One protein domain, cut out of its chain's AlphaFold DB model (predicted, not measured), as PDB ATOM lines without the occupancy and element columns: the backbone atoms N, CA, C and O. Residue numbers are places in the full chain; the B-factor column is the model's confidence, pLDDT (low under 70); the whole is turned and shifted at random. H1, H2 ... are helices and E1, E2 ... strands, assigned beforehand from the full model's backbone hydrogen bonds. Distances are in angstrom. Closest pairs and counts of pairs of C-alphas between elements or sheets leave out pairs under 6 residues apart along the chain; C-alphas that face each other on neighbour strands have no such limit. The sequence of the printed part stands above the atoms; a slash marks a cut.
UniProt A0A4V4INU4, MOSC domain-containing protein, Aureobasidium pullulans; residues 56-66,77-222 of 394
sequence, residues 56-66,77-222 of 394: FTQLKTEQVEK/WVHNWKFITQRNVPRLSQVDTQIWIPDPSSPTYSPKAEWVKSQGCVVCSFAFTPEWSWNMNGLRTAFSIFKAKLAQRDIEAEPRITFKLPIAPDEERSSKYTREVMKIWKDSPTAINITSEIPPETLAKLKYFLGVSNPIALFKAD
ATOM      1  N   PHE A  56     -37.876  42.952  -7.776       97.25
ATOM      2  CA  PHE A  56     -39.059  42.424  -8.444       97.25
ATOM      3  C   PHE A  56     -40.111  41.990  -7.428       97.25
ATOM      4  O   PHE A  56     -39.797  41.418  -6.377       97.25
ATOM      5  N   THR A  57     -41.369  42.220  -7.771       95.94
ATOM      6  CA  THR A  57     -42.530  41.839  -6.978       95.94
ATOM      7  C   THR A  57     -43.559  41.142  -7.854       95.94
ATOM      8  O   THR A  57     -43.565  41.283  -9.074       95.94
ATOM      9  N   GLN A  58     -44.434  40.369  -7.228       94.75
ATOM     10  CA  GLN A  58     -45.617  39.802  -7.851       94.75
ATOM     11  C   GLN A  58     -46.861  40.309  -7.155       94.75
ATOM     12  O   GLN A  58     -46.880  40.401  -5.924       94.75
ATOM     13  N   LEU A  59     -47.911  40.551  -7.929       93.75
ATOM     14  CA  LEU A  59     -49.224  40.795  -7.362       93.75
ATOM     15  C   LEU A  59     -49.784  39.460  -6.866       93.75
ATOM     16  O   LEU A  59     -49.904  38.498  -7.634       93.75
ATOM     17  N   LYS A  60     -50.073  39.375  -5.570       91.06
ATOM     18  CA  LYS A  60     -50.747  38.223  -4.971       91.06
ATOM     19  C   LYS A  60     -52.061  38.668  -4.357       91.06
ATOM     20  O   LYS A  60     -52.122  39.704  -3.704       91.06
ATOM     21  N   THR A  61     -53.083  37.858  -4.578       88.12
ATOM     22  CA  THR A  61     -54.409  38.030  -3.993       88.12
ATOM     23  C   THR A  61     -54.490  37.120  -2.781       88.12
ATOM     24  O   THR A  61     -54.262  35.917  -2.910       88.12
ATOM     25  N   GLU A  62     -54.747  37.689  -1.609       83.12
ATOM     26  CA  GLU A  62     -54.858  36.943  -0.356       83.12
ATOM     27  C   GLU A  62     -56.189  37.253   0.304       83.12
ATOM     28  O   GLU A  62     -56.654  38.390   0.272       83.12
ATOM     29  N   GLN A  63     -56.794  36.225   0.881       78.06
ATOM     30  CA  GLN A  63     -57.994  36.356   1.684       78.06
ATOM     31  C   GLN A  63     -57.557  36.733   3.101       78.06
ATOM     32  O   GLN A  63     -56.755  36.024   3.710       78.06
ATOM     33  N   VAL A  64     -58.020  37.878   3.588       76.44
ATOM     34  CA  VAL A  64     -57.731  38.380   4.932       76.44
ATOM     35  C   VAL A  64     -59.026  38.327   5.730       76.44
ATOM     36  O   VAL A  64     -60.060  38.809   5.269       76.44
ATOM     37  N   GLU A  65     -58.978  37.699   6.900       66.88
ATOM     38  CA  GLU A  65     -60.097  37.688   7.841       66.88
ATOM     39  C   GLU A  65     -60.249  39.090   8.444       66.88
ATOM     40  O   GLU A  65     -59.260  39.712   8.840       66.88
ATOM     41  N   LYS A  66     -61.476  39.617   8.467       60.69
ATOM     42  CA  LYS A  66     -61.771  40.880   9.155       60.69
ATOM     43  C   LYS A  66     -61.708  40.653  10.672       60.69
ATOM     44  O   LYS A  66     -62.142  39.604  11.142       60.69
ATOM     45  N   TRP A  77     -60.778  40.055   0.036       78.19
ATOM     46  CA  TRP A  77     -59.684  39.743  -0.879       78.19
ATOM     47  C   TRP A  77     -58.824  40.984  -1.089       78.19
ATOM     48  O   TRP A  77     -59.261  41.949  -1.711       78.19
ATOM     49  N   VAL A  78     -57.580  40.940  -0.618       81.69
ATOM     50  CA  VAL A  78     -56.637  42.053  -0.739       81.69
ATOM     51  C   VAL A  78     -55.553  41.702  -1.751       81.69
ATOM     52  O   VAL A  78     -54.902  40.654  -1.669       81.69
ATOM     53  N   HIS A  79     -55.330  42.596  -2.712       85.81
ATOM     54  CA  HIS A  79     -54.236  42.490  -3.672       85.81
ATOM     55  C   HIS A  79     -52.998  43.201  -3.131       85.81
ATOM     56  O   HIS A  79     -53.015  44.407  -2.917       85.81
ATOM     57  N   ASN A  80     -51.908  42.460  -2.934       89.31
ATOM     58  CA  ASN A  80     -50.667  42.999  -2.389       89.31
ATOM     59  C   ASN A  80     -49.472  42.645  -3.270       89.31
ATOM     60  O   ASN A  80     -49.287  41.491  -3.676       89.31
ATOM     61  N   TRP A  81     -48.601  43.626  -3.497       93.69
ATOM     62  CA  TRP A  81     -47.288  43.377  -4.075       93.69
ATOM     63  C   TRP A  81     -46.411  42.637  -3.069       93.69
ATOM     64  O   TRP A  81     -46.138  43.129  -1.973       93.69
ATOM     65  N   LYS A  82     -45.936  41.453  -3.449       92.25
ATOM     66  CA  LYS A  82     -44.995  40.653  -2.662       92.25
ATOM     67  C   LYS A  82     -43.689  40.492  -3.409       92.25
ATOM     68  O   LYS A  82     -43.681  40.085  -4.566       92.25
ATOM     69  N   PHE A  83     -42.577  40.777  -2.743       92.06
ATOM     70  CA  PHE A  83     -41.256  40.565  -3.325       92.06
ATOM     71  C   PHE A  83     -41.029  39.096  -3.710       92.06
ATOM     72  O   PHE A  83     -41.437  38.171  -3.001       92.06
ATOM     73  N   ILE A  84     -40.343  38.883  -4.831       93.69
ATOM     74  CA  ILE A  84     -39.877  37.557  -5.242       93.69
ATOM     75  C   ILE A  84     -38.393  37.387  -4.931       93.69
ATOM     76  O   ILE A  84     -37.614  38.342  -4.883       93.69
ATOM     77  N   THR A  85     -37.995  36.146  -4.660       93.88
ATOM     78  CA  THR A  85     -36.620  35.811  -4.277       93.88
ATOM     79  C   THR A  85     -36.134  34.571  -4.994       93.88
ATOM     80  O   THR A  85     -36.939  33.782  -5.465       93.88
ATOM     81  N   GLN A  86     -34.823  34.325  -4.993       95.38
ATOM     82  CA  GLN A  86     -34.283  33.077  -5.543       95.38
ATOM     83  C   GLN A  86     -34.913  31.824  -4.896       95.38
ATOM     84  O   GLN A  86     -35.013  30.793  -5.545       95.38
ATOM     85  N   ARG A  87     -35.431  31.906  -3.656       92.12
ATOM     86  CA  ARG A  87     -36.115  30.774  -2.999       92.12
ATOM     87  C   ARG A  87     -37.345  30.281  -3.749       92.12
ATOM     88  O   ARG A  87     -37.583  29.074  -3.749       92.12
ATOM     89  N   ASN A  88     -38.129  31.212  -4.297       92.44
ATOM     90  CA  ASN A  88     -39.387  30.928  -4.988       92.44
ATOM     91  C   ASN A  88     -39.267  31.061  -6.512       92.44
ATOM     92  O   ASN A  88     -39.944  30.336  -7.229       92.44
ATOM     93  N   VAL A  89     -38.365  31.913  -7.000       96.19
ATOM     94  CA  VAL A  89     -38.045  32.094  -8.418       96.19
ATOM     95  C   VAL A  89     -36.518  31.983  -8.604       96.19
ATOM     96  O   VAL A  89     -35.833  33.002  -8.739       96.19
ATOM     97  N   PRO A  90     -35.947  30.758  -8.595       96.56
ATOM     98  CA  PRO A  90     -34.500  30.530  -8.715       96.56
ATOM     99  C   PRO A  90     -33.863  31.175  -9.951       96.56
ATOM    100  O   PRO A  90     -32.747  31.693  -9.871       96.56
ATOM    101  N   ARG A  91     -34.608  31.244 -11.063       95.81
ATOM    102  CA  ARG A  91     -34.186  31.868 -12.328       95.81
ATOM    103  C   ARG A  91     -33.881  33.364 -12.229       95.81
ATOM    104  O   ARG A  91     -33.225  33.893 -13.118       95.81
ATOM    105  N   LEU A  92     -34.254  34.048 -11.142       97.25
ATOM    106  CA  LEU A  92     -33.760  35.408 -10.880       97.25
ATOM    107  C   LEU A  92     -32.227  35.454 -10.850       97.25
ATOM    108  O   LEU A  92     -31.638  36.413 -11.330       97.25
ATOM    109  N   SER A  93     -31.571  34.388 -10.377       96.69
ATOM    110  CA  SER A  93     -30.108  34.261 -10.418       96.69
ATOM    111  C   SER A  93     -29.516  34.207 -11.832       96.69
ATOM    112  O   SER A  93     -28.305  34.269 -11.965       96.69
ATOM    113  N   GLN A  94     -30.341  34.113 -12.877       96.25
ATOM    114  CA  GLN A  94     -29.932  34.121 -14.284       96.25
ATOM    115  C   GLN A  94     -30.201  35.466 -14.980       96.25
ATOM    116  O   GLN A  94     -29.923  35.618 -16.170       96.25
ATOM    117  N   VAL A  95     -30.713  36.455 -14.241       97.38
ATOM    118  CA  VAL A  95     -30.798  37.844 -14.697       97.38
ATOM    119  C   VAL A  95     -29.474  38.532 -14.373       97.38
ATOM    120  O   VAL A  95     -29.146  38.754 -13.203       97.38
ATOM    121  N   ASP A  96     -28.713  38.851 -15.416       97.06
ATOM    122  CA  ASP A  96     -27.455  39.581 -15.300       97.06
ATOM    123  C   ASP A  96     -27.748  41.038 -14.958       97.06
ATOM    124  O   ASP A  96     -28.674  41.642 -15.509       97.06
ATOM    125  N   THR A  97     -26.929  41.611 -14.082       97.19
ATOM    126  CA  THR A  97     -26.983  43.032 -13.752       97.19
ATOM    127  C   THR A  97     -25.624  43.666 -13.997       97.19
ATOM    128  O   THR A  97     -24.588  43.031 -13.814       97.19
ATOM    129  N   GLN A  98     -25.632  44.910 -14.455       96.81
ATOM    130  CA  GLN A  98     -24.449  45.753 -14.587       96.81
ATOM    131  C   GLN A  98     -24.795  47.150 -14.089       96.81
ATOM    132  O   GLN A  98     -25.951  47.569 -14.185       96.81
ATOM    133  N   ILE A  99     -23.799  47.889 -13.613       95.94
ATOM    134  CA  ILE A  99     -23.940  49.310 -13.297       95.94
ATOM    135  C   ILE A  99     -23.134  50.115 -14.304       95.94
ATOM    136  O   ILE A  99     -21.971  49.823 -14.553       95.94
ATOM    137  N   TRP A 100     -23.777  51.124 -14.878       95.38
ATOM    138  CA  TRP A 100     -23.180  52.059 -15.818       95.38
ATOM    139  C   TRP A 100     -23.236  53.453 -15.206       95.38
ATOM    140  O   TRP A 100     -24.319  54.026 -15.067       95.38
ATOM    141  N   ILE A 101     -22.071  53.980 -14.833       94.19
ATOM    142  CA  ILE A 101     -21.919  55.304 -14.222       94.19
ATOM    143  C   ILE A 101     -21.378  56.271 -15.284       94.19
ATOM    144  O   ILE A 101     -20.481  55.892 -16.038       94.19
ATOM    145  N   PRO A 102     -21.911  57.499 -15.389       94.25
ATOM    146  CA  PRO A 102     -21.371  58.508 -16.284       94.25
ATOM    147  C   PRO A 102     -19.924  58.858 -15.947       94.25
ATOM    148  O   PRO A 102     -19.620  59.163 -14.798       94.25
ATOM    149  N   ASP A 103     -19.069  58.884 -16.964       93.69
ATOM    150  CA  ASP A 103     -17.683  59.334 -16.856       93.69
ATOM    151  C   ASP A 103     -17.541  60.728 -17.490       93.69
ATOM    152  O   ASP A 103     -17.616  60.839 -18.718       93.69
ATOM    153  N   PRO A 104     -17.340  61.794 -16.689       93.69
ATOM    154  CA  PRO A 104     -17.140  63.150 -17.197       93.69
ATOM    155  C   PRO A 104     -15.900  63.319 -18.081       93.69
ATOM    156  O   PRO A 104     -15.832  64.289 -18.831       93.69
ATOM    157  N   SER A 105     -14.922  62.411 -17.994       94.56
ATOM    158  CA  SER A 105     -13.705  62.446 -18.813       94.56
ATOM    159  C   SER A 105     -13.896  61.839 -20.208       94.56
ATOM    160  O   SER A 105     -13.068  62.044 -21.096       94.56
ATOM    161  N   SER A 106     -15.007  61.127 -20.432       93.56
ATOM    162  CA  SER A 106     -15.303  60.496 -21.714       93.56
ATOM    163  C   SER A 106     -15.592  61.537 -22.808       93.56
ATOM    164  O   SER A 106     -16.419  62.427 -22.601       93.56
ATOM    165  N   PRO A 107     -15.029  61.394 -24.027       92.31
ATOM    166  CA  PRO A 107     -15.316  62.290 -25.152       92.31
ATOM    167  C   PRO A 107     -16.795  62.347 -25.556       92.31
ATOM    168  O   PRO A 107     -17.235  63.312 -26.175       92.31
ATOM    169  N   THR A 108     -17.573  61.308 -25.231       91.25
ATOM    170  CA  THR A 108     -19.012  61.232 -25.529       91.25
ATOM    171  C   THR A 108     -19.889  61.735 -24.379       91.25
ATOM    172  O   THR A 108     -21.114  61.614 -24.443       91.25
ATOM    173  N   TYR A 109     -19.292  62.248 -23.301       94.00
ATOM    174  CA  TYR A 109     -20.030  62.760 -22.155       94.00
ATOM    175  C   TYR A 109     -20.819  64.020 -22.520       94.00
ATOM    176  O   TYR A 109     -20.324  64.943 -23.163       94.00
ATOM    177  N   SER A 110     -22.068  64.081 -22.060       93.38
ATOM    178  CA  SER A 110     -22.899  65.276 -22.166       93.38
ATOM    179  C   SER A 110     -23.756  65.414 -20.911       93.38
ATOM    180  O   SER A 110     -24.552  64.515 -20.641       93.38
ATOM    181  N   PRO A 111     -23.692  66.545 -20.180       92.19
ATOM    182  CA  PRO A 111     -24.553  66.798 -19.019       92.19
ATOM    183  C   PRO A 111     -26.053  66.690 -19.321       92.19
ATOM    184  O   PRO A 111     -26.861  66.447 -18.431       92.19
ATOM    185  N   LYS A 112     -26.437  66.883 -20.590       91.75
ATOM    186  CA  LYS A 112     -27.830  66.810 -21.044       91.75
ATOM    187  C   LYS A 112     -28.267  65.392 -21.412       91.75
ATOM    188  O   LYS A 112     -29.462  65.186 -21.621       91.75
ATOM    189  N   ALA A 113     -27.338  64.441 -21.519       91.94
ATOM    190  CA  ALA A 113     -27.670  63.067 -21.857       91.94
ATOM    191  C   ALA A 113     -28.534  62.435 -20.757       91.94
ATOM    192  O   ALA A 113     -28.303  62.618 -19.564       91.94
ATOM    193  N   GLU A 114     -29.520  61.657 -21.187       90.19
ATOM    194  CA  GLU A 114     -30.542  61.033 -20.339       90.19
ATOM    195  C   GLU A 114     -29.957  60.300 -19.119       90.19
ATOM    196  O   GLU A 114     -30.357  60.531 -17.976       90.19
ATOM    197  N   TRP A 115     -28.958  59.445 -19.347       93.06
ATOM    198  CA  TRP A 115     -28.352  58.636 -18.289       93.06
ATOM    199  C   TRP A 115     -27.369  59.421 -17.420       93.06
ATOM    200  O   TRP A 115     -27.071  58.987 -16.314       93.06
ATOM    201  N   VAL A 116     -26.916  60.596 -17.870       93.12
ATOM    202  CA  VAL A 116     -26.127  61.516 -17.041       93.12
ATOM    203  C   VAL A 116     -27.028  62.204 -16.023       93.12
ATOM    204  O   VAL A 116     -26.712  62.199 -14.835       93.12
ATOM    205  N   LYS A 117     -28.203  62.682 -16.457       92.69
ATOM    206  CA  LYS A 117     -29.233  63.225 -15.555       92.69
ATOM    207  C   LYS A 117     -29.659  62.213 -14.490       92.69
ATOM    208  O   LYS A 117     -29.868  62.587 -13.344       92.69
ATOM    209  N   SER A 118     -29.717  60.932 -14.863       92.19
ATOM    210  CA  SER A 118     -30.085  59.846 -13.946       92.19
ATOM    211  C   SER A 118     -28.952  59.363 -13.023       92.19
ATOM    212  O   SER A 118     -29.120  58.362 -12.323       92.19
ATOM    213  N   GLN A 119     -27.783  60.021 -13.048       93.88
ATOM    214  CA  GLN A 119     -26.551  59.589 -12.368       93.88
ATOM    215  C   GLN A 119     -26.129  58.148 -12.714       93.88
ATOM    216  O   GLN A 119     -25.516  57.447 -11.909       93.88
ATOM    217  N   GLY A 120     -26.468  57.702 -13.923       95.25
ATOM    218  CA  GLY A 120     -26.221  56.361 -14.429       95.25
ATOM    219  C   GLY A 120     -27.452  55.468 -14.483       95.25
ATOM    220  O   GLY A 120     -28.596  55.885 -14.275       95.25
ATOM    221  N   CYS A 121     -27.204  54.203 -14.803       96.88
ATOM    222  CA  CYS A 121     -28.241  53.187 -14.880       96.88
ATOM    223  C   CYS A 121     -27.766  51.813 -14.432       96.88
ATOM    224  O   CYS A 121     -26.589  51.468 -14.527       96.88
ATOM    225  N   VAL A 122     -28.727  51.010 -13.985       97.88
ATOM    226  CA  VAL A 122     -28.570  49.565 -13.872       97.88
ATOM    227  C   VAL A 122     -29.057  48.946 -15.173       97.88
ATOM    228  O   VAL A 122     -30.187  49.186 -15.598       97.88
ATOM    229  N   VAL A 123     -28.210  48.153 -15.815       97.88
ATOM    230  CA  VAL A 123     -28.553  47.407 -17.024       97.88
ATOM    231  C   VAL A 123     -28.864  45.976 -16.622       97.88
ATOM    232  O   VAL A 123     -28.019  45.288 -16.051       97.88
ATOM    233  N   CYS A 124     -30.076  45.530 -16.925       97.94
ATOM    234  CA  CYS A 124     -30.530  44.175 -16.661       97.94
ATOM    235  C   CYS A 124     -30.607  43.413 -17.978       97.94
ATOM    236  O   CYS A 124     -31.175  43.923 -18.945       97.94
ATOM    237  N   SER A 125     -30.090  42.184 -18.016       96.81
ATOM    238  CA  SER A 125     -30.253  41.320 -19.185       96.81
ATOM    239  C   SER A 125     -30.566  39.878 -18.816       96.81
ATOM    240  O   SER A 125     -30.125  39.380 -17.783       96.81
ATOM    241  N   PHE A 126     -31.314  39.191 -19.671       95.19
ATOM    242  CA  PHE A 126     -31.655  37.780 -19.499       95.19
ATOM    243  C   PHE A 126     -31.697  37.074 -20.853       95.19
ATOM    244  O   PHE A 126     -31.950  37.704 -21.884       95.19
ATOM    245  N   ALA A 127     -31.420  35.772 -20.843       90.62
ATOM    246  CA  ALA A 127     -31.500  34.939 -22.033       90.62
ATOM    247  C   ALA A 127     -32.964  34.761 -22.450       90.62
ATOM    248  O   ALA A 127     -33.834  34.504 -21.615       90.62
ATOM    249  N   PHE A 128     -33.244  34.939 -23.734       87.38
ATOM    250  CA  PHE A 128     -34.560  34.670 -24.286       87.38
ATOM    251  C   PHE A 128     -34.436  34.287 -25.754       87.38
ATOM    252  O   PHE A 128     -34.146  35.124 -26.614       87.38
ATOM    253  N   THR A 129     -34.740  33.028 -26.035       78.75
ATOM    254  CA  THR A 129     -34.848  32.509 -27.393       78.75
ATOM    255  C   THR A 129     -36.327  32.276 -27.705       78.75
ATOM    256  O   THR A 129     -36.961  31.477 -27.017       78.75
ATOM    257  N   PRO A 130     -36.917  32.975 -28.693       71.62
ATOM    258  CA  PRO A 130     -38.285  32.701 -29.126       71.62
ATOM    259  C   PRO A 130     -38.428  31.256 -29.615       71.62
ATOM    260  O   PRO A 130     -37.496  30.714 -30.211       71.62
ATOM    261  N   GLU A 131     -39.606  30.661 -29.434       69.06
ATOM    262  CA  GLU A 131     -39.907  29.350 -30.014       69.06
ATOM    263  C   GLU A 131     -39.746  29.380 -31.542       69.06
ATOM    264  O   GLU A 131     -40.092  30.358 -32.218       69.06
ATOM    265  N   TRP A 132     -39.188  28.298 -32.090       67.44
ATOM    266  CA  TRP A 132     -39.038  28.155 -33.532       67.44
ATOM    267  C   TRP A 132     -40.409  28.182 -34.206       67.44
ATOM    268  O   TRP A 132     -41.316  27.439 -33.839       67.44
ATOM    269  N   SER A 133     -40.542  29.007 -35.241       64.00
ATOM    270  CA  SER A 133     -41.725  29.033 -36.096       64.00
ATOM    271  C   SER A 133     -41.308  28.860 -37.550       64.00
ATOM    272  O   SER A 133     -40.303  29.412 -37.993       64.00
ATOM    273  N   TRP A 134     -42.083  28.091 -38.313       66.25
ATOM    274  CA  TRP A 134     -41.839  27.823 -39.734       66.25
ATOM    275  C   TRP A 134     -42.247  29.020 -40.616       66.25
ATOM    276  O   TRP A 134     -43.096  28.906 -41.492       66.25
ATOM    277  N   ASN A 135     -41.695  30.207 -40.342       74.06
ATOM    278  CA  ASN A 135     -41.941  31.450 -41.081       74.06
ATOM    279  C   ASN A 135     -40.709  32.387 -41.032       74.06
ATOM    280  O   ASN A 135     -39.653  32.036 -40.503       74.06
ATOM    281  N   MET A 136     -40.835  33.609 -41.567       62.69
ATOM    282  CA  MET A 136     -39.761  34.618 -41.572       62.69
ATOM    283  C   MET A 136     -39.231  34.998 -40.176       62.69
ATOM    284  O   MET A 136     -38.075  35.409 -40.054       62.69
ATOM    285  N   ASN A 137     -40.027  34.827 -39.117       66.94
ATOM    286  CA  ASN A 137     -39.575  35.037 -37.743       66.94
ATOM    287  C   ASN A 137     -38.649  33.904 -37.271       66.94
ATOM    288  O   ASN A 137     -37.680  34.193 -36.576       66.94
ATOM    289  N   GLY A 138     -38.857  32.658 -37.712       68.88
ATOM    290  CA  GLY A 138     -37.929  31.547 -37.453       68.88
ATOM    291  C   GLY A 138     -36.531  31.785 -38.023       68.88
ATOM    292  O   GLY A 138     -35.536  31.618 -37.319       68.88
ATOM    293  N   LEU A 139     -36.439  32.287 -39.261       67.81
ATOM    294  CA  LEU A 139     -35.161  32.673 -39.881       67.81
ATOM    295  C   LEU A 139     -34.437  33.778 -39.091       67.81
ATOM    296  O   LEU A 139     -33.224  33.702 -38.887       67.81
ATOM    297  N   ARG A 140     -35.174  34.780 -38.587       71.19
ATOM    298  CA  ARG A 140     -34.614  35.825 -37.710       71.19
ATOM    299  C   ARG A 140     -34.116  35.256 -36.379       71.19
ATOM    300  O   ARG A 140     -33.063  35.686 -35.910       71.19
ATOM    301  N   THR A 141     -34.824  34.285 -35.803       73.62
ATOM    302  CA  THR A 141     -34.407  33.581 -34.580       73.62
ATOM    303  C   THR A 141     -33.131  32.760 -34.796       73.62
ATOM    304  O   THR A 141     -32.207  32.866 -33.996       73.62
ATOM    305  N   ALA A 142     -33.004  32.010 -35.897       72.75
ATOM    306  CA  ALA A 142     -31.751  31.307 -36.217       72.75
ATOM    307  C   ALA A 142     -30.565  32.275 -36.340       72.75
ATOM    308  O   ALA A 142     -29.487  32.021 -35.798       72.75
ATOM    309  N   PHE A 143     -30.769  33.407 -37.021       75.31
ATOM    310  CA  PHE A 143     -29.721  34.406 -37.190       75.31
ATOM    311  C   PHE A 143     -29.329  35.076 -35.865       75.31
ATOM    312  O   PHE A 143     -28.143  35.306 -35.621       75.31
ATOM    313  N   SER A 144     -30.292  35.366 -34.982       75.56
ATOM    314  CA  SER A 144     -30.000  35.951 -33.667       75.56
ATOM    315  C   SER A 144     -29.239  34.980 -32.762       75.56
ATOM    316  O   SER A 144     -28.286  35.405 -32.109       75.56
ATOM    317  N   ILE A 145     -29.587  33.688 -32.783       76.25
ATOM    318  CA  ILE A 145     -28.846  32.622 -32.092       76.25
ATOM    319  C   ILE A 145     -27.413  32.550 -32.629       76.25
ATOM    320  O   ILE A 145     -26.463  32.617 -31.853       76.25
ATOM    321  N   PHE A 146     -27.230  32.478 -33.951       76.00
ATOM    322  CA  PHE A 146     -25.896  32.431 -34.559       76.00
ATOM    323  C   PHE A 146     -25.042  33.649 -34.171       76.00
ATOM    324  O   PHE A 146     -23.884  33.506 -33.779       76.00
ATOM    325  N   LYS A 147     -25.629  34.852 -34.210       76.94
ATOM    326  CA  LYS A 147     -24.954  36.088 -33.801       76.94
ATOM    327  C   LYS A 147     -24.571  36.072 -32.320       76.94
ATOM    328  O   LYS A 147     -23.477  36.523 -31.988       76.94
ATOM    329  N   ALA A 148     -25.438  35.560 -31.443       69.56
ATOM    330  CA  ALA A 148     -25.146  35.426 -30.017       69.56
ATOM    331  C   ALA A 148     -23.946  34.497 -29.781       69.56
ATOM    332  O   ALA A 148     -23.016  34.892 -29.078       69.56
ATOM    333  N   LYS A 149     -23.919  33.339 -30.453       83.31
ATOM    334  CA  LYS A 149     -22.806  32.379 -30.385       83.31
ATOM    335  C   LYS A 149     -21.481  32.974 -30.839       83.31
ATOM    336  O   LYS A 149     -20.467  32.827 -30.162       83.31
ATOM    337  N   LEU A 150     -21.491  33.710 -31.951       73.56
ATOM    338  CA  LEU A 150     -20.289  34.367 -32.463       73.56
ATOM    339  C   LEU A 150     -19.791  35.477 -31.523       73.56
ATOM    340  O   LEU A 150     -18.594  35.568 -31.258       73.56
ATOM    341  N   ALA A 151     -20.701  36.313 -31.009       70.56
ATOM    342  CA  ALA A 151     -20.356  37.445 -30.151       70.56
ATOM    343  C   ALA A 151     -19.830  37.009 -28.776       70.56
ATOM    344  O   ALA A 151     -18.887  37.606 -28.265       70.56
ATOM    345  N   GLN A 152     -20.429  35.968 -28.188       73.44
ATOM    346  CA  GLN A 152     -20.044  35.441 -26.875       73.44
ATOM    347  C   GLN A 152     -18.929  34.387 -26.964       73.44
ATOM    348  O   GLN A 152     -18.392  33.991 -25.935       73.44
ATOM    349  N   ARG A 153     -18.547  33.966 -28.184       69.06
ATOM    350  CA  ARG A 153     -17.596  32.870 -28.448       69.06
ATOM    351  C   ARG A 153     -17.955  31.586 -27.691       69.06
ATOM    352  O   ARG A 153     -17.076  30.874 -27.215       69.06
ATOM    353  N   ASP A 154     -19.248  31.304 -27.611       71.06
ATOM    354  CA  ASP A 154     -19.807  30.178 -26.872       71.06
ATOM    355  C   ASP A 154     -20.908  29.522 -27.712       71.06
ATOM    356  O   ASP A 154     -21.786  30.189 -28.259       71.06
ATOM    357  N   ILE A 155     -20.837  28.200 -27.856       64.88
ATOM    358  CA  ILE A 155     -21.764  27.407 -28.668       64.88
ATOM    359  C   ILE A 155     -23.132  27.293 -27.977       64.88
ATOM    360  O   ILE A 155     -24.137  27.087 -28.664       64.88
ATOM    361  N   GLU A 156     -23.193  27.469 -26.657       69.31
ATOM    362  CA  GLU A 156     -24.421  27.436 -25.854       69.31
ATOM    363  C   GLU A 156     -25.051  28.826 -25.665       69.31
ATOM    364  O   GLU A 156     -26.133  28.944 -25.096       69.31
ATOM    365  N   ALA A 157     -24.426  29.890 -26.185       71.19
ATOM    366  CA  ALA A 157     -24.919  31.249 -26.005       71.19
ATOM    367  C   ALA A 157     -26.295  31.481 -26.644       71.19
ATOM    368  O   ALA A 157     -26.510  31.277 -27.844       71.19
ATOM    369  N   GLU A 158     -27.200  32.027 -25.836       76.94
ATOM    370  CA  GLU A 158     -28.526  32.459 -26.259       76.94
ATOM    371  C   GLU A 158     -28.588  33.979 -26.503       76.94
ATOM    372  O   GLU A 158     -27.847  34.756 -25.877       76.94
ATOM    373  N   PRO A 159     -29.492  34.448 -27.387       83.75
ATOM    374  CA  PRO A 159     -29.835  35.859 -27.493       83.75
ATOM    375  C   PRO A 159     -30.282  36.423 -26.144       83.75
ATOM    376  O   PRO A 159     -31.026  35.792 -25.391       83.75
ATOM    377  N   ARG A 160     -29.849  37.651 -25.849       89.44
ATOM    378  CA  ARG A 160     -30.165  38.329 -24.591       89.44
ATOM    379  C   ARG A 160     -31.070  39.524 -24.833       89.44
ATOM    380  O   ARG A 160     -30.820  40.327 -25.731       89.44
ATOM    381  N   ILE A 161     -32.088  39.670 -23.995       93.56
ATOM    382  CA  ILE A 161     -32.928  40.867 -23.938       93.56
ATOM    383  C   ILE A 161     -32.403  41.757 -22.828       93.56
ATOM    384  O   ILE A 161     -32.031  41.264 -21.767       93.56
ATOM    385  N   THR A 162     -32.358  43.062 -23.088       95.94
ATOM    386  CA  THR A 162     -31.796  44.053 -22.172       95.94
ATOM    387  C   THR A 162     -32.784  45.187 -21.939       95.94
ATOM    388  O   THR A 162     -33.416  45.660 -22.880       95.94
ATOM    389  N   PHE A 163     -32.876  45.652 -20.697       97.06
ATOM    390  CA  PHE A 163     -33.567  46.885 -20.317       97.06
ATOM    391  C   PHE A 163     -32.732  47.642 -19.278       97.06
ATOM    392  O   PHE A 163     -31.821  47.077 -18.667       97.06
ATOM    393  N   LYS A 164     -33.003  48.938 -19.110       97.19
ATOM    394  CA  LYS A 164     -32.209  49.839 -18.267       97.19
ATOM    395  C   LYS A 164     -33.086  50.492 -17.210       97.19
ATOM    396  O   LYS A 164     -34.232  50.818 -17.487       97.19
ATOM    397  N   LEU A 165     -32.525  50.695 -16.026       97.25
ATOM    398  CA  LEU A 165     -33.202  51.272 -14.870       97.25
ATOM    399  C   LEU A 165     -32.417  52.494 -14.379       97.25
ATOM    400  O   LEU A 165     -31.205  52.375 -14.185       97.25
ATOM    401  N   PRO A 166     -33.054  53.652 -14.150       96.75
ATOM    402  CA  PRO A 166     -32.356  54.848 -13.691       96.75
ATOM    403  C   PRO A 166     -31.908  54.704 -12.233       96.75
ATOM    404  O   PRO A 166     -32.689  54.313 -11.362       96.75
ATOM    405  N   ILE A 167     -30.652  55.055 -11.945       94.94
ATOM    406  CA  ILE A 167     -30.115  55.032 -10.575       94.94
ATOM    407  C   ILE A 167     -30.776  56.116  -9.719       94.94
ATOM    408  O   ILE A 167     -31.253  55.823  -8.620       94.94
ATOM    409  N   ALA A 168     -30.836  57.342 -10.229       93.44
ATOM    410  CA  ALA A 168     -31.468  58.491  -9.597       93.44
ATOM    411  C   ALA A 168     -32.366  59.184 -10.637       93.44
ATOM    412  O   ALA A 168     -31.885  60.063 -11.341       93.44
ATOM    413  N   PRO A 169     -33.629  58.753 -10.810       91.62
ATOM    414  CA  PRO A 169     -34.503  59.300 -11.848       91.62
ATOM    415  C   PRO A 169     -34.704  60.810 -11.676       91.62
ATOM    416  O   PRO A 169     -34.875  61.291 -10.557       91.62
ATOM    417  N   ASP A 170     -34.707  61.542 -12.789       90.75
ATOM    418  CA  ASP A 170     -35.025  62.969 -12.808       90.75
ATOM    419  C   ASP A 170     -36.531  63.219 -12.612       90.75
ATOM    420  O   ASP A 170     -37.329  62.283 -12.500       90.75
ATOM    421  N   GLU A 171     -36.937  64.487 -12.523       89.44
ATOM    422  CA  GLU A 171     -38.336  64.865 -12.281       89.44
ATOM    423  C   GLU A 171     -39.275  64.359 -13.383       89.44
ATOM    424  O   GLU A 171     -40.364  63.860 -13.090       89.44
ATOM    425  N   GLU A 172     -38.836  64.414 -14.645       90.69
ATOM    426  CA  GLU A 172     -39.625  63.957 -15.789       90.69
ATOM    427  C   GLU A 172     -39.939  62.460 -15.689       90.69
ATOM    428  O   GLU A 172     -41.096  62.055 -15.829       90.69
ATOM    429  N   ARG A 173     -38.934  61.626 -15.398       92.00
ATOM    430  CA  ARG A 173     -39.130  60.193 -15.148       92.00
ATOM    431  C   ARG A 173     -39.969  59.949 -13.899       92.00
ATOM    432  O   ARG A 173     -40.916  59.167 -13.939       92.00
ATOM    433  N   SER A 174     -39.658  60.660 -12.817       91.81
ATOM    434  CA  SER A 174     -40.317  60.499 -11.519       91.81
ATOM    435  C   SER A 174     -41.813  60.806 -11.568       91.81
ATOM    436  O   SER A 174     -42.579  60.168 -10.848       91.81
ATOM    437  N   SER A 175     -42.248  61.708 -12.455       93.19
ATOM    438  CA  SER A 175     -43.669  62.018 -12.678       93.19
ATOM    439  C   SER A 175     -44.501  60.821 -13.170       93.19
ATOM    440  O   SER A 175     -45.718  60.811 -13.005       93.19
ATOM    441  N   LYS A 176     -43.854  59.797 -13.748       93.56
ATOM    442  CA  LYS A 176     -44.494  58.592 -14.307       93.56
ATOM    443  C   LYS A 176     -44.583  57.445 -13.298       93.56
ATOM    444  O   LYS A 176     -45.100  56.382 -13.641       93.56
ATOM    445  N   TYR A 177     -44.027  57.614 -12.101       95.69
ATOM    446  CA  TYR A 177     -43.944  56.556 -11.100       95.69
ATOM    447  C   TYR A 177     -44.999  56.724 -10.017       95.69
ATOM    448  O   TYR A 177     -45.320  57.831  -9.586       95.69
ATOM    449  N   THR A 178     -45.483  55.596  -9.515       94.50
ATOM    450  CA  THR A 178     -46.404  55.535  -8.382       94.50
ATOM    451  C   THR A 178     -45.660  55.090  -7.131       94.50
ATOM    452  O   THR A 178     -44.731  54.285  -7.184       94.50
ATOM    453  N   ARG A 179     -46.053  55.623  -5.973       93.88
ATOM    454  CA  ARG A 179     -45.631  55.093  -4.673       93.88
ATOM    455  C   ARG A 179     -46.695  54.123  -4.198       93.88
ATOM    456  O   ARG A 179     -47.841  54.519  -4.023       93.88
ATOM    457  N   GLU A 180     -46.315  52.872  -3.999       92.75
ATOM    458  CA  GLU A 180     -47.240  51.820  -3.587       92.75
ATOM    459  C   GLU A 180     -46.670  51.059  -2.394       92.75
ATOM    460  O   GLU A 180     -45.453  50.930  -2.226       92.75
ATOM    461  N   VAL A 181     -47.568  50.561  -1.551       89.38
ATOM    462  CA  VAL A 181     -47.209  49.727  -0.408       89.38
ATOM    463  C   VAL A 181     -46.951  48.306  -0.899       89.38
ATOM    464  O   VAL A 181     -47.740  47.738  -1.655       89.38
ATOM    465  N   MET A 182     -45.846  47.712  -0.456       88.56
ATOM    466  CA  MET A 182     -45.516  46.321  -0.749       88.56
ATOM    467  C   MET A 182     -45.220  45.553   0.532       88.56
ATOM    468  O   MET A 182     -44.612  46.084   1.456       88.56
ATOM    469  N   LYS A 183     -45.601  44.275   0.583       85.88
ATOM    470  CA  LYS A 183     -45.377  43.424   1.754       85.88
ATOM    471  C   LYS A 183     -44.008  42.754   1.665       85.88
ATOM    472  O   LYS A 183     -43.758  41.933   0.777       85.88
ATOM    473  N   ILE A 184     -43.135  43.077   2.615       82.19
ATOM    474  CA  ILE A 184     -41.826  42.457   2.821       82.19
ATOM    475  C   ILE A 184     -41.823  41.800   4.201       82.19
ATOM    476  O   ILE A 184     -41.632  42.460   5.219       82.19
ATOM    477  N   TRP A 185     -42.006  40.479   4.228       83.19
ATOM    478  CA  TRP A 185     -42.161  39.709   5.464       83.19
ATOM    479  C   TRP A 185     -43.364  40.207   6.282       83.19
ATOM    480  O   TRP A 185     -44.491  40.123   5.787       83.19
ATOM    481  N   LYS A 186     -43.130  40.700   7.506       79.81
ATOM    482  CA  LYS A 186     -44.141  41.328   8.371       79.81
ATOM    483  C   LYS A 186     -44.225  42.855   8.192       79.81
ATOM    484  O   LYS A 186     -45.127  43.463   8.749       79.81
ATOM    485  N   ASP A 187     -43.336  43.457   7.400       80.00
ATOM    486  CA  ASP A 187     -43.325  44.903   7.162       80.00
ATOM    487  C   ASP A 187     -44.015  45.254   5.840       80.00
ATOM    488  O   ASP A 187     -43.985  44.478   4.881       80.00
ATOM    489  N   SER A 188     -44.548  46.472   5.762       84.50
ATOM    490  CA  SER A 188     -45.237  46.991   4.577       84.50
ATOM    491  C   SER A 188     -44.678  48.358   4.161       84.50
ATOM    492  O   SER A 188     -45.367  49.366   4.314       84.50
ATOM    493  N   PRO A 189     -43.409  48.449   3.711       87.00
ATOM    494  CA  PRO A 189     -42.843  49.723   3.284       87.00
ATOM    495  C   PRO A 189     -43.504  50.241   2.002       87.00
ATOM    496  O   PRO A 189     -43.882  49.472   1.112       87.00
ATOM    497  N   THR A 190     -43.544  51.564   1.881       91.56
ATOM    498  CA  THR A 190     -43.821  52.244   0.617       91.56
ATOM    499  C   THR A 190     -42.577  52.198  -0.264       91.56
ATOM    500  O   THR A 190     -41.473  52.510   0.184       91.56
ATOM    501  N   ALA A 191     -42.750  51.820  -1.525       94.19
ATOM    502  CA  ALA A 191     -41.692  51.806  -2.525       94.19
ATOM    503  C   ALA A 191     -42.191  52.419  -3.839       94.19
ATOM    504  O   ALA A 191     -43.392  52.570  -4.063       94.19
ATOM    505  N   ILE A 192     -41.258  52.791  -4.712       95.69
ATOM    506  CA  ILE A 192     -41.568  53.460  -5.975       95.69
ATOM    507  C   ILE A 192     -41.708  52.393  -7.060       95.69
ATOM    508  O   ILE A 192     -40.736  51.707  -7.381       95.69
ATOM    509  N   ASN A 193     -42.901  52.236  -7.620       96.69
ATOM    510  CA  ASN A 193     -43.143  51.368  -8.762       96.69
ATOM    511  C   ASN A 193     -42.579  52.032 -10.024       96.69
ATOM    512  O   ASN A 193     -43.066  53.066 -10.476       96.69
ATOM    513  N   ILE A 194     -41.542  51.415 -10.587       97.25
ATOM    514  CA  ILE A 194     -40.849  51.888 -11.792       97.25
ATOM    515  C   ILE A 194     -41.034  50.922 -12.963       97.25
ATOM    516  O   ILE A 194     -40.231  50.891 -13.892       97.25
ATOM    517  N   THR A 195     -42.078  50.089 -12.922       97.25
ATOM    518  CA  THR A 195     -42.341  49.076 -13.956       97.25
ATOM    519  C   THR A 195     -42.474  49.692 -15.349       97.25
ATOM    520  O   THR A 195     -42.133  49.040 -16.333       97.25
ATOM    521  N   SER A 196     -42.894  50.958 -15.436       95.94
ATOM    522  CA  SER A 196     -42.976  51.732 -16.679       95.94
ATOM    523  C   SER A 196     -41.634  51.910 -17.407       95.94
ATOM    524  O   SER A 196     -41.639  52.166 -18.608       95.94
ATOM    525  N   GLU A 197     -40.494  51.713 -16.734       96.38
ATOM    526  CA  GLU A 197     -39.159  51.686 -17.359       96.38
ATOM    527  C   GLU A 197     -38.905  50.420 -18.191       96.38
ATOM    528  O   GLU A 197     -37.968  50.363 -18.989       96.38
ATOM    529  N   ILE A 198     -39.723  49.380 -18.013       96.81
ATOM    530  CA  ILE A 198     -39.594  48.118 -18.736       96.81
ATOM    531  C   ILE A 198     -40.637  48.099 -19.858       96.81
ATOM    532  O   ILE A 198     -41.836  48.091 -19.571       96.81
ATOM    533  N   PRO A 199     -40.228  48.021 -21.141       96.31
ATOM    534  CA  PRO A 199     -41.176  47.901 -22.241       96.31
ATOM    535  C   PRO A 199     -42.124  46.706 -22.027       96.31
ATOM    536  O   PRO A 199     -41.635  45.626 -21.679       96.31
ATOM    537  N   PRO A 200     -43.444  46.830 -22.278       96.19
ATOM    538  CA  PRO A 200     -44.414  45.770 -21.981       96.19
ATOM    539  C   PRO A 200     -44.069  44.404 -22.593       96.19
ATOM    540  O   PRO A 200     -44.201  43.372 -21.939       96.19
ATOM    541  N   GLU A 201     -43.546  44.390 -23.821       94.81
ATOM    542  CA  GLU A 201     -43.076  43.165 -24.479       94.81
ATOM    543  C   GLU A 201     -41.878  42.537 -23.745       94.81
ATOM    544  O   GLU A 201     -41.811  41.322 -23.563       94.81
ATOM    545  N   THR A 202     -40.938  43.361 -23.275       95.88
ATOM    546  CA  THR A 202     -39.784  42.898 -22.490       95.88
ATOM    547  C   THR A 202     -40.232  42.356 -21.137       95.88
ATOM    548  O   THR A 202     -39.753  41.304 -20.719       95.88
ATOM    549  N   LEU A 203     -41.191  43.017 -20.481       96.25
ATOM    550  CA  LEU A 203     -41.765  42.561 -19.217       96.25
ATOM    551  C   LEU A 203     -42.473  41.207 -19.375       96.25
ATOM    552  O   LEU A 203     -42.292  40.322 -18.541       96.25
ATOM    553  N   ALA A 204     -43.221  41.008 -20.465       94.81
ATOM    554  CA  ALA A 204     -43.865  39.732 -20.775       94.81
ATOM    555  C   ALA A 204     -42.844  38.603 -21.008       94.81
ATOM    556  O   ALA A 204     -43.003  37.500 -20.481       94.81
ATOM    557  N   LYS A 205     -41.755  38.881 -21.734       94.88
ATOM    558  CA  LYS A 205     -40.669  37.912 -21.954       94.88
ATOM    559  C   LYS A 205     -39.902  37.602 -20.670       94.88
ATOM    560  O   LYS A 205     -39.585  36.443 -20.424       94.88
ATOM    561  N   LEU A 206     -39.669  38.603 -19.818       95.81
ATOM    562  CA  LEU A 206     -39.079  38.409 -18.492       95.81
ATOM    563  C   LEU A 206     -39.981  37.530 -17.618       95.81
ATOM    564  O   LEU A 206     -39.506  36.601 -16.973       95.81
ATOM    565  N   LYS A 207     -41.290  37.788 -17.628       95.31
ATOM    566  CA  LYS A 207     -42.291  36.989 -16.917       95.31
ATOM    567  C   LYS A 207     -42.245  35.514 -17.348       95.31
ATOM    568  O   LYS A 207     -42.197  34.628 -16.494       95.31
ATOM    569  N   TYR A 208     -42.193  35.261 -18.659       94.19
ATOM    570  CA  TYR A 208     -42.036  33.916 -19.221       94.19
ATOM    571  C   TYR A 208     -40.706  33.275 -18.802       94.19
ATOM    572  O   TYR A 208     -40.695  32.163 -18.277       94.19
ATOM    573  N   PHE A 209     -39.594  33.998 -18.954       94.00
ATOM    574  CA  PHE A 209     -38.260  33.538 -18.566       94.00
ATOM    575  C   PHE A 209     -38.209  33.111 -17.095       94.00
ATOM    576  O   PHE A 209     -37.741  32.018 -16.772       94.00
ATOM    577  N   LEU A 210     -38.758  33.935 -16.200       94.75
ATOM    578  CA  LEU A 210     -38.816  33.660 -14.767       94.75
ATOM    579  C   LEU A 210     -39.778  32.517 -14.405       94.75
ATOM    580  O   LEU A 210     -39.701  32.008 -13.290       94.75
ATOM    581  N   GLY A 211     -40.649  32.091 -15.325       93.50
ATOM    582  CA  GLY A 211     -41.617  31.017 -15.096       93.50
ATOM    583  C   GLY A 211     -42.727  31.421 -14.129       93.50
ATOM    584  O   GLY A 211     -43.147  30.619 -13.298       93.50
ATOM    585  N   VAL A 212     -43.173  32.679 -14.189       92.94
ATOM    586  CA  VAL A 212     -44.154  33.224 -13.246       92.94
ATOM    587  C   VAL A 212     -45.488  33.550 -13.917       92.94
ATOM    588  O   VAL A 212     -45.532  34.145 -14.988       92.94
ATOM    589  N   SER A 213     -46.603  33.188 -13.281       90.19
ATOM    590  CA  SER A 213     -47.956  33.392 -13.827       90.19
ATOM    591  C   SER A 213     -48.598  34.710 -13.392       90.19
ATOM    592  O   SER A 213     -49.310  35.339 -14.178       90.19
ATOM    593  N   ASN A 214     -48.320  35.167 -12.172       93.44
ATOM    594  CA  ASN A 214     -48.884  36.404 -11.633       93.44
ATOM    595  C   ASN A 214     -48.306  37.650 -12.327       93.44
ATOM    596  O   ASN A 214     -47.192  37.592 -12.859       93.44
ATOM    597  N   PRO A 215     -49.026  38.790 -12.315       94.38
ATOM    598  CA  PRO A 215     -48.458  40.074 -12.713       94.38
ATOM    599  C   PRO A 215     -47.160  40.349 -11.951       94.38
ATOM    600  O   PRO A 215     -47.098  40.135 -10.739       94.38
ATOM    601  N   ILE A 216     -46.133  40.795 -12.671       95.69
ATOM    602  CA  ILE A 216     -44.824  41.147 -12.122       95.69
ATOM    603  C   ILE A 216     -44.626  42.656 -12.243       95.69
ATOM    604  O   ILE A 216     -44.995  43.248 -13.255       95.69
ATOM    605  N   ALA A 217     -44.033  43.254 -11.219       96.81
ATOM    606  CA  ALA A 217     -43.646  44.655 -11.201       96.81
ATOM    607  C   ALA A 217     -42.208  44.797 -10.700       96.81
ATOM    608  O   ALA A 217     -41.649  43.893 -10.068       96.81
ATOM    609  N   LEU A 218     -41.600  45.939 -10.999       97.69
ATOM    610  CA  LEU A 218     -40.291  46.323 -10.503       97.69
ATOM    611  C   LEU A 218     -40.425  47.560  -9.620       97.69
ATOM    612  O   LEU A 218     -40.935  48.597 -10.040       97.69
ATOM    613  N   PHE A 219     -39.896  47.444  -8.411       97.12
ATOM    614  CA  PHE A 219     -39.890  48.507  -7.423       97.12
ATOM    615  C   PHE A 219     -38.473  49.010  -7.171       97.12
ATOM    616  O   PHE A 219     -37.521  48.228  -7.154       97.12
ATOM    617  N   LYS A 220     -38.350  50.314  -6.931       96.19
ATOM    618  CA  LYS A 220     -37.159  50.988  -6.418       96.19
ATOM    619  C   LYS A 220     -37.393  51.379  -4.958       96.19
ATOM    620  O   LYS A 220     -38.482  51.830  -4.600       96.19
ATOM    621  N   ALA A 221     -36.377  51.197  -4.120       94.31
ATOM    622  CA  ALA A 221     -36.417  51.619  -2.728       94.31
ATOM    623  C   ALA A 221     -36.558  53.145  -2.664       94.31
ATOM    624  O   ALA A 221     -35.870  53.860  -3.397       94.31
ATOM    625  N   ASP A 222     -37.450  53.632  -1.805       90.19
ATOM    626  CA  ASP A 222     -37.639  55.065  -1.607       90.19
ATOM    627  C   ASP A 222     -36.487  55.615  -0.743       90.19
ATOM    628  O   ASP A 222     -36.356  55.196   0.413       90.19
TER     629      ASP A 222
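This is residues 56 to 66 and 77 to 222 of the 394 residues of the protein "MOSC domain-containing protein" of Aureobasidium pullulans (UniProt A0A4V4INU4). A small closed barrel of five strands, E1, E2, E6, E7 and E8, lies toward one end, with a twisted three-stranded sheet, E3, E4 and E5, next along; helix H5 packs on one face of that sheet and also on E8 of the barrel. The longest helix, H3, lies beyond the sheet at the end away from the barrel. The 157 printed residues hold five named helices and eight named strands, in the order E1 E2 H1 E3 H2 E4 H3 E5 H4 E6 E7 H5 E8; the class is mixed, the barrel is mixed, and the sheet, in the order E3 E4 E5, is antiparallel. The whole is loose, with a radius of gyration of the C-alphas of 18.6 A and spans of 58 by 45 by 27 A.

The barrel has E1, residues 56 to 64, 23.3 A from C-alpha 56 at (-39.059, 42.424, -8.444) to C-alpha 64; E2, residues 77 to 83, 18.6 A; E6, residues 178 to 183; E7, residues 190 to 193; and E8, residues 216 to 221, ending at C-alpha 221 at (-36.417, 51.619, -2.728). E1 bends by 52 degrees at residue 61. The sheet has E3, residues 96 to 100, and E4, residues 121 to 127, and E5, residues 160 to 166, each of the last two 19.9 A long. The helices are H1, residues 90 to 94; H2, 114 to 117; H3, 136 to 152, 24.6 A from C-alpha 136 at (-39.761, 34.618, -41.572); H4, 171 to 174; and H5, 200 to 210, 15.2 A.

Round the barrel, E1 and E2 are antiparallel, with N 60 and O 80 at 2.9 A. E2 and E6 are parallel, with N 183 and O 81 at 2.9 A. E6 and E7 form a hairpin, with N 193 and O 178 at 2.8 A. E7 and E8 are antiparallel, with N 220 and O 192 at 2.8 A, and E8 and E1 close the ring, with N 57 and O 217 at 2.9 A. In the sheet, N 98 and O 123 are 2.9 A apart, and N 124 and O 163 2.9 A. H5 is on one face of the sheet, giving two layers, a helix over strands, at a height over the sheet of 9.4 A; its closest C-alphas to E5 are those of Thr 202 and Ile 161, 7.3 A. H5 is also on the barrel, with the C-alphas of Lys 207 and Ile 216 6.8 A apart. H1 only just touches H5, with 3 pairs of C-alphas within 8 A, the closest Arg 91 and Leu 210 at 5.5 A. H1 and H2 only graze the sheet; H3 and H4 are not on it, and H3 and H5 are apart. Every O i to N i+4 pair is within hydrogen-bond range in H3 and H5; H1 has 0 of 1 but 2 of 2 O i to N i+3 pairs, and H2 and H4 are too short for an O i to N i+4 pair.

The two C-alphas farthest apart, of Lys 66 and Pro 107, are 61.6 A apart. Residues 67 to 76 are not printed, and C-alphas 66 and 77 are 10.3 A apart across this cut. The link from E3 to H2 is long, 13 residues. The mean pLDDT of the printed part is 88.4, and of H3 it is 73; 14 residues are under 70, among them 131 to 134 and 136 to 139.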